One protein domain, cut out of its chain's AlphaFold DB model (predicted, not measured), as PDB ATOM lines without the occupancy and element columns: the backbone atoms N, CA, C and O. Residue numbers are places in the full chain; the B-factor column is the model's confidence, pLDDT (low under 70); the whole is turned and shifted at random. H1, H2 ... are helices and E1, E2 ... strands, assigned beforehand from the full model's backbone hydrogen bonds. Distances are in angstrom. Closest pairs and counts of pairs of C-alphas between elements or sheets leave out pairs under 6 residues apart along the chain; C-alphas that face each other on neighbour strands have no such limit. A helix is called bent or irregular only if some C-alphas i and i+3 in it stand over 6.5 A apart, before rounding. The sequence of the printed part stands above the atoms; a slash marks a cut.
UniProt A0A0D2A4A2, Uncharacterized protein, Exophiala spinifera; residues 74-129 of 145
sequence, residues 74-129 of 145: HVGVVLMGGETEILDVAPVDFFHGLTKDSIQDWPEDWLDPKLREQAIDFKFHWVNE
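What this domain is: This is residues 74 to 129 of the 145 residues of an uncharacterized protein of Exophiala spinifera (UniProt A0A0D2A4A2). Two strands, E1 and E2, run side by side as a narrow parallel ribbon, and the helix H1 runs back along this ribbon; the two short helices H2 and H3, with a loop between them, form a small head at the other end of a loose, elongated shape. Residues 82 to 87, of which 86 and 87 belong to H1, stick out where the backbone turns from E1 into H1. The printed part has 56 residues with three named helices and two named strands, in the order E1, H1, H2, H3, E2; the sheet has the order E1, E2 and is parallel, and the class is mixed, helices and strands. The whole is loose, with a radius of gyration of the C-alphas of 13.8 A, and the C-alphas span 41 by 20 by 13 A, only just a rod.

Where its parts are: Strand E1, residues 74 to 79, begins with C-alpha 74 at (174.006, 167.149, 118.848) and is 16.1 A long from first to last C-alpha. Helix H1, residues 86 to 97, is 15.1 A long and begins with C-alpha 86 at (170.462, 180.819, 134.213). It is irregular: C-alphas 88 and 91 are 7.2 A apart. Helix H2, residues 100 to 104, is 6.2 A long, and helix H3, residues 113 to 117, is 6.5 A long. Strand E2, residues 122 to 128, is 19.6 A long and ends with C-alpha 128 at (160.213, 170.039, 127.003).

How they stand to each other: E1 and E2 are parallel neighbours, with 24 degrees between their directions. The C-alphas of Gly 76 and His 125 face each other at 4.7 A; N 75 and O 123 are within hydrogen-bond range at 2.8 A, as are N 127 and O 77 at 2.9 A. With H1, H2 and H3 between them in the chain, E1 and E2 form a strand-helix-strand unit, two parallel strands joined through helices. E1 and H1 are near each other, with 8 pairs of C-alphas within 10 A. The closest C-alphas of H1 and E2 are those of His 96 and Phe 122, 7.3 A apart. H1 and H2 are close but not clearly touching; their closest C-alphas, of Gly 97 and Ile 103, are 6.7 A apart. H2 and H3 only just touch, with 3 pairs of C-alphas within 8 A, the closest being Ile 103 and Arg 116 at 6.5 A. H1 and H3 are apart; H2 and E2 are only just apart, 8.3 A at the closest. In H2 and H3 every O i to N i+4 pair is within hydrogen-bond range; in H1 it is 6 of 8.

The domain as a whole: The C-alphas farthest apart are those of Asp 109 and Glu 129, 41.8 A. The printed part has no cut and no long link. The mean pLDDT of the printed part is 86.6, and no printed residue is under 70.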
ATOM      1  N   HIS A  74     175.360 166.775 118.449       91.62
ATOM      2  CA  HIS A  74     174.006 167.149 118.848       91.62
ATOM      3  C   HIS A  74     173.916 167.267 120.372       91.62
ATOM      4  O   HIS A  74     174.164 166.295 121.083       91.62
ATOM      5  N   VAL A  75     173.514 168.439 120.863       89.81
ATOM      6  CA  VAL A  75     173.324 168.727 122.289       89.81
ATOM      7  C   VAL A  75     171.831 168.872 122.556       89.81
ATOM      8  O   VAL A  75     171.194 169.785 122.040       89.81
ATOM      9  N   GLY A  76     171.255 167.949 123.323       90.50
ATOM     10  CA  GLY A  76     169.851 168.000 123.729       90.50
ATOM     11  C   GLY A  76     169.702 168.604 125.119       90.50
ATOM     12  O   GLY A  76     170.338 168.136 126.058       90.50
ATOM     13  N   VAL A  77     168.840 169.607 125.250       89.19
ATOM     14  CA  VAL A  77     168.465 170.226 126.521       89.19
ATOM     15  C   VAL A  77     166.986 169.970 126.759       89.19
ATOM     16  O   VAL A  77     166.147 170.338 125.936       89.19
ATOM     17  N   VAL A  78     166.676 169.332 127.886       89.75
ATOM     18  CA  VAL A  78     165.301 169.066 128.312       89.75
ATOM     19  C   VAL A  78     164.932 170.072 129.396       89.75
ATOM     20  O   VAL A  78     165.419 169.981 130.520       89.75
ATOM     21  N   LEU A  79     164.080 171.033 129.049       87.25
ATOM     22  CA  LEU A  79     163.515 171.993 129.988       87.25
ATOM     23  C   LEU A  79     162.247 171.404 130.597       87.25
ATOM     24  O   LEU A  79     161.232 171.263 129.920       87.25
ATOM     25  N   MET A  80     162.327 171.047 131.871       83.31
ATOM     26  CA  MET A  80     161.184 170.554 132.634       83.31
ATOM     27  C   MET A  80     160.301 171.735 133.061       83.31
ATOM     28  O   MET A  80     160.818 172.825 133.287       83.31
ATOM     29  N   GLY A  81     158.995 171.517 133.248       74.19
ATOM     30  CA  GLY A  81     158.019 172.536 133.682       74.19
ATOM     31  C   GLY A  81     158.222 173.195 135.067       74.19
ATOM     32  O   GLY A  81     157.258 173.702 135.635       74.19
ATOM     33  N   GLY A  82     159.434 173.165 135.628       76.75
ATOM     34  CA  GLY A  82     159.832 173.910 136.822       76.75
ATOM     35  C   GLY A  82     160.521 175.238 136.492       76.75
ATOM     36  O   GLY A  82     160.648 175.634 135.332       76.75
ATOM     37  N   GLU A  83     160.987 175.935 137.526       74.50
ATOM     38  CA  GLU A  83     161.845 177.109 137.354       74.50
ATOM     39  C   GLU A  83     163.238 176.654 136.894       74.50
ATOM     40  O   GLU A  83     163.836 175.775 137.506       74.50
ATOM     41  N   THR A  84     163.727 177.223 135.789       77.38
ATOM     42  CA  THR A  84     165.091 177.003 135.283       77.38
ATOM     43  C   THR A  84     165.908 178.254 135.564       77.38
ATOM     44  O   THR A  84     165.554 179.336 135.084       77.38
ATOM     45  N   GLU A  85     166.982 178.124 136.337       79.75
ATOM     46  CA  GLU A  85     167.905 179.226 136.584       79.75
ATOM     47  C   GLU A  85     168.862 179.390 135.395       79.75
ATOM     48  O   GLU A  85     169.155 178.448 134.658       79.75
ATOM     49  N   ILE A  86     169.421 180.589 135.219       80.25
ATOM     50  CA  ILE A  86     170.462 180.819 134.213       80.25
ATOM     51  C   ILE A  86     171.678 179.903 134.420       80.25
ATOM     52  O   ILE A  86     172.304 179.490 133.450       80.25
ATOM     53  N   LEU A  87     171.988 179.527 135.665       82.19
ATOM     54  CA  LEU A  87     173.095 178.622 135.973       82.19
ATOM     55  C   LEU A  87     172.844 177.180 135.510       82.19
ATOM     56  O   LEU A  87     173.808 176.476 135.215       82.19
ATOM     57  N   ASP A  88     171.583 176.764 135.363       83.00
ATOM     58  CA  ASP A  88     171.234 175.431 134.854       83.00
ATOM     59  C   ASP A  88     171.534 175.304 133.354       83.00
ATOM     60  O   ASP A  88     171.847 174.222 132.852       83.00
ATOM     61  N   VAL A  89     171.467 176.427 132.635       87.06
ATOM     62  CA  VAL A  89     171.719 176.504 131.190       87.06
ATOM     63  C   VAL A  89     173.080 177.102 130.845       87.06
ATOM     64  O   VAL A  89     173.531 176.947 129.712       87.06
ATOM     65  N   ALA A  90     173.787 177.693 131.809       87.38
ATOM     66  CA  ALA A  90     175.112 178.276 131.610       87.38
ATOM     67  C   ALA A  90     176.137 177.309 130.979       87.38
ATOM     68  O   ALA A  90     176.899 177.749 130.116       87.38
ATOM     69  N   PRO A  91     176.168 175.999 131.309       88.69
ATOM     70  CA  PRO A  91     177.035 175.061 130.596       88.69
ATOM     71  C   PRO A  91     176.688 174.946 129.105       88.69
ATOM     72  O   PRO A  91     177.581 174.806 128.275       88.69
ATOM     73  N   VAL A  92     175.403 175.031 128.752       89.88
ATOM     74  CA  VAL A  92     174.940 175.007 127.358       89.88
ATOM     75  C   VAL A  92     175.366 176.284 126.639       89.88
ATOM     76  O   VAL A  92     175.899 176.200 125.534       89.88
ATOM     77  N   ASP A  93     175.209 177.442 127.282       86.38
ATOM     78  CA  ASP A  93     175.659 178.731 126.743       86.38
ATOM     79  C   ASP A  93     177.183 178.770 126.556       86.38
ATOM     80  O   ASP A  93     177.679 179.295 125.558       86.38
ATOM     81  N   PHE A  94     177.942 178.143 127.459       87.81
ATOM     82  CA  PHE A  94     179.382 177.964 127.292       87.81
ATOM     83  C   PHE A  94     179.708 177.168 126.019       87.81
ATOM     84  O   PHE A  94     180.527 177.613 125.218       87.81
ATOM     85  N   PHE A  95     179.038 176.034 125.780       89.19
ATOM     86  CA  PHE A  95     179.225 175.269 124.540       89.19
ATOM     87  C   PHE A  95     178.781 176.046 123.301       89.19
ATOM     88  O   PHE A  95     179.422 175.939 122.256       89.19
ATOM     89  N   HIS A  96     177.715 176.842 123.405       88.62
ATOM     90  CA  HIS A  96     177.278 177.713 122.320       88.62
ATOM     91  C   HIS A  96     178.389 178.698 121.938       88.62
ATOM     92  O   HIS A  96     178.693 178.840 120.757       88.62
ATOM     93  N   GLY A  97     179.071 179.297 122.920       87.06
ATOM     94  CA  GLY A  97     180.214 180.188 122.693       87.06
ATOM     95  C   GLY A  97     181.409 179.548 121.973       87.06
ATOM     96  O   GLY A  97     182.213 180.267 121.393       87.06
ATOM     97  N   LEU A  98     181.512 178.214 121.958       88.19
ATOM     98  CA  LEU A  98     182.558 177.468 121.243       88.19
ATOM     99  C   LEU A  98     182.170 177.092 119.802       88.19
ATOM    100  O   LEU A  98     182.945 176.428 119.106       88.19
ATOM    101  N   THR A  99     180.971 177.473 119.356       89.25
ATOM    102  CA  THR A  99     180.505 177.171 117.999       89.25
ATOM    103  C   THR A  99     181.201 178.008 116.941       89.25
ATOM    104  O   THR A  99     181.609 179.145 117.184       89.25
ATOM    105  N   LYS A 100     181.265 177.462 115.722       88.12
ATOM    106  CA  LYS A 100     181.741 178.188 114.536       88.12
ATOM    107  C   LYS A 100     180.992 179.503 114.333       88.12
ATOM    108  O   LYS A 100     181.638 180.518 114.099       88.12
ATOM    109  N   ASP A 101     179.671 179.482 114.474       86.81
ATOM    110  CA  ASP A 101     178.827 180.663 114.282       86.81
ATOM    111  C   ASP A 101     179.099 181.722 115.357       86.81
ATOM    112  O   ASP A 101     179.287 182.891 115.040       86.81
ATOM    113  N   SER A 102     179.225 181.316 116.626       86.12
ATOM    114  CA  SER A 102     179.495 182.268 117.713       86.12
ATOM    115  C   SER A 102     180.885 182.887 117.625       86.12
ATOM    116  O   SER A 102     181.037 184.078 117.872       86.12
ATOM    117  N   ILE A 103     181.906 182.104 117.268       88.31
ATOM    118  CA  ILE A 103     183.290 182.590 117.190       88.31
ATOM    119  C   ILE A 103     183.503 183.522 115.982       88.31
ATOM    120  O   ILE A 103     184.362 184.407 116.039       88.31
ATOM    121  N   GLN A 104     182.735 183.355 114.899       85.00
ATOM    122  CA  GLN A 104     182.778 184.253 113.736       85.00
ATOM    123  C   GLN A 104     182.325 185.676 114.075       85.00
ATOM    124  O   GLN A 104     182.860 186.629 113.513       85.00
ATOM    125  N   ASP A 105     181.398 185.823 115.022       86.25
ATOM    126  CA  ASP A 105     180.891 187.126 115.456       86.25
ATOM    127  C   ASP A 105     181.853 187.862 116.409       86.25
ATOM    128  O   ASP A 105     181.644 189.037 116.729       86.25
ATOM    129  N   TRP A 106     182.910 187.198 116.891       84.56
ATOM    130  CA  TRP A 106     183.868 187.808 117.813       84.56
ATOM    131  C   TRP A 106     184.887 188.681 117.065       84.56
ATOM    132  O   TRP A 106     185.358 188.293 115.989       84.56
ATOM    133  N   PRO A 107     185.300 189.828 117.643       88.19
ATOM    134  CA  PRO A 107     186.371 190.646 117.082       88.19
ATOM    135  C   PRO A 107     187.651 189.832 116.845       88.19
ATOM    136  O   PRO A 107     188.036 189.024 117.690       88.19
ATOM    137  N   GLU A 108     188.330 190.077 115.720       84.31
ATOM    138  CA  GLU A 108     189.562 189.365 115.327       84.31
ATOM    139  C   GLU A 108     190.645 189.422 116.421       84.31
ATOM    140  O   GLU A 108     191.367 188.457 116.638       84.31
ATOM    141  N   ASP A 109     190.709 190.532 117.161       88.50
ATOM    142  CA  ASP A 109     191.720 190.769 118.197       88.50
ATOM    143  C   ASP A 109     191.432 190.045 119.527       88.50
ATOM    144  O   ASP A 109     192.253 190.084 120.444       88.50
ATOM    145  N   TRP A 110     190.257 189.424 119.683       87.94
ATOM    146  CA  TRP A 110     189.860 188.761 120.934       87.94
ATOM    147  C   TRP A 110     190.252 187.286 120.988       87.94
ATOM    148  O   TRP A 110     190.345 186.726 122.081       87.94
ATOM    149  N   LEU A 111     190.478 186.651 119.836       87.06
ATOM    150  CA  LEU A 111     190.774 185.225 119.751       87.06
ATOM    151  C   LEU A 111     191.941 184.967 118.794       87.06
ATOM    152  O   LEU A 111     191.937 185.443 117.664       87.06
ATOM    153  N   ASP A 112     192.914 184.160 119.219       88.62
ATOM    154  CA  ASP A 112     193.981 183.692 118.326       88.62
ATOM    155  C   ASP A 112     193.362 182.919 117.138       88.62
ATOM    156  O   ASP A 112     192.499 182.059 117.363       88.62
ATOM    157  N   PRO A 113     193.792 183.164 115.884       87.38
ATOM    158  CA  PRO A 113     193.304 182.439 114.711       87.38
ATOM    159  C   PRO A 113     193.325 180.911 114.860       87.38
ATOM    160  O   PRO A 113     192.401 180.234 114.411       87.38
ATOM    161  N   LYS A 114     194.319 180.353 115.564       86.94
ATOM    162  CA  LYS A 114     194.409 178.905 115.818       86.94
ATOM    163  C   LYS A 114     193.275 178.381 116.696       86.94
ATOM    164  O   LYS A 114     192.882 177.228 116.559       86.94
ATOM    165  N   LEU A 115     192.755 179.206 117.606       83.50
ATOM    166  CA  LEU A 115     191.606 178.848 118.442       83.50
ATOM    167  C   LEU A 115     190.299 178.946 117.652       83.50
ATOM    168  O   LEU A 115     189.388 178.153 117.873       83.50
ATOM    169  N   ARG A 116     190.225 179.868 116.686       85.75
ATOM    170  CA  ARG A 116     189.079 179.996 115.776       85.75
ATOM    171  C   ARG A 116     188.931 178.772 114.868       85.75
ATOM    172  O   ARG A 116     187.814 178.322 114.634       85.75
ATOM    173  N   GLU A 117     190.041 178.187 114.422       87.44
ATOM    174  CA  GLU A 117     190.052 176.926 113.660       87.44
ATOM    175  C   GLU A 117     189.562 175.719 114.478       87.44
ATOM    176  O   GLU A 117     189.040 174.761 113.912       87.44
ATOM    177  N   GLN A 118     189.681 175.781 115.807       87.12
ATOM    178  CA  GLN A 118     189.239 174.733 116.734       87.12
ATOM    179  C   GLN A 118     187.762 174.862 117.138       87.12
ATOM    180  O   GLN A 118     187.295 174.139 118.018       87.12
ATOM    181  N   ALA A 119     187.012 175.771 116.507       88.81
ATOM    182  CA  ALA A 119     185.588 175.930 116.746       88.81
ATOM    183  C   ALA A 119     184.810 174.644 116.418       88.81
ATOM    184  O   ALA A 119     184.949 174.050 115.342       88.81
ATOM    185  N   ILE A 120     183.946 174.236 117.343       87.94
ATOM    186  CA  ILE A 120     183.240 172.956 117.275       87.94
ATOM    187  C   ILE A 120     181.888 173.147 116.584       87.94
ATOM    188  O   ILE A 120     181.208 174.157 116.756       87.94
ATOM    189  N   ASP A 121     181.478 172.166 115.785       88.62
ATOM    190  CA  ASP A 121     180.157 172.157 115.157       88.62
ATOM    191  C   ASP A 121     179.113 171.523 116.096       88.62
ATOM    192  O   ASP A 121     178.938 170.300 116.117       88.62
ATOM    193  N   PHE A 122     178.452 172.357 116.912       89.38
ATOM    194  CA  PHE A 122     177.356 171.941 117.792       89.38
ATOM    195  C   PHE A 122     175.985 172.302 117.219       89.38
ATOM    196  O   PHE A 122     175.751 173.421 116.770       89.38
ATOM    197  N   LYS A 123     175.027 171.383 117.368       89.62
ATOM    198  CA  LYS A 123     173.603 171.623 117.118       89.62
ATOM    199  C   LYS A 123     172.794 171.434 118.395       89.62
ATOM    200  O   LYS A 123     172.675 170.314 118.892       89.62
ATOM    201  N   PHE A 124     172.194 172.516 118.883       90.38
ATOM    202  CA  PHE A 124     171.402 172.522 120.112       90.38
ATOM    203  C   PHE A 124     169.924 172.226 119.844       90.38
ATOM    204  O   PHE A 124     169.311 172.807 118.948       90.38
ATOM    205  N   HIS A 125     169.341 171.343 120.651       90.88
ATOM    206  CA  HIS A 125     167.929 170.969 120.612       90.88
ATOM    207  C   HIS A 125     167.313 171.268 121.969       90.88
ATOM    208  O   HIS A 125     167.652 170.619 122.950       90.88
ATOM    209  N   TRP A 126     166.400 172.231 122.020       88.50
ATOM    210  CA  TRP A 126     165.670 172.580 123.236       88.50
ATOM    211  C   TRP A 126     164.291 171.939 123.183       88.50
ATOM    212  O   TRP A 126     163.478 172.288 122.324       88.50
ATOM    213  N   VAL A 127     164.022 171.001 124.084       90.44
ATOM    214  CA  VAL A 127     162.750 170.275 124.160       90.44
ATOM    215  C   VAL A 127     162.180 170.342 125.570       90.44
ATOM    216  O   VAL A 127     162.917 170.547 126.527       90.44
ATOM    217  N   ASN A 128     160.869 170.188 125.708       89.50
ATOM    218  CA  ASN A 128     160.213 170.039 127.003       89.50
ATOM    219  C   ASN A 128     160.016 168.558 127.360       89.50
ATOM    220  O   ASN A 128     160.334 167.668 126.565       89.50
ATOM    221  N   GLU A 129     159.428 168.276 128.521       87.00
ATOM    222  CA  GLU A 129     159.135 166.911 128.987       87.00
ATOM    223  C   GLU A 129     158.212 166.101 128.055       87.00
ATOM    224  O   GLU A 129     158.158 164.876 128.138       87.00
TER     225      GLU A 129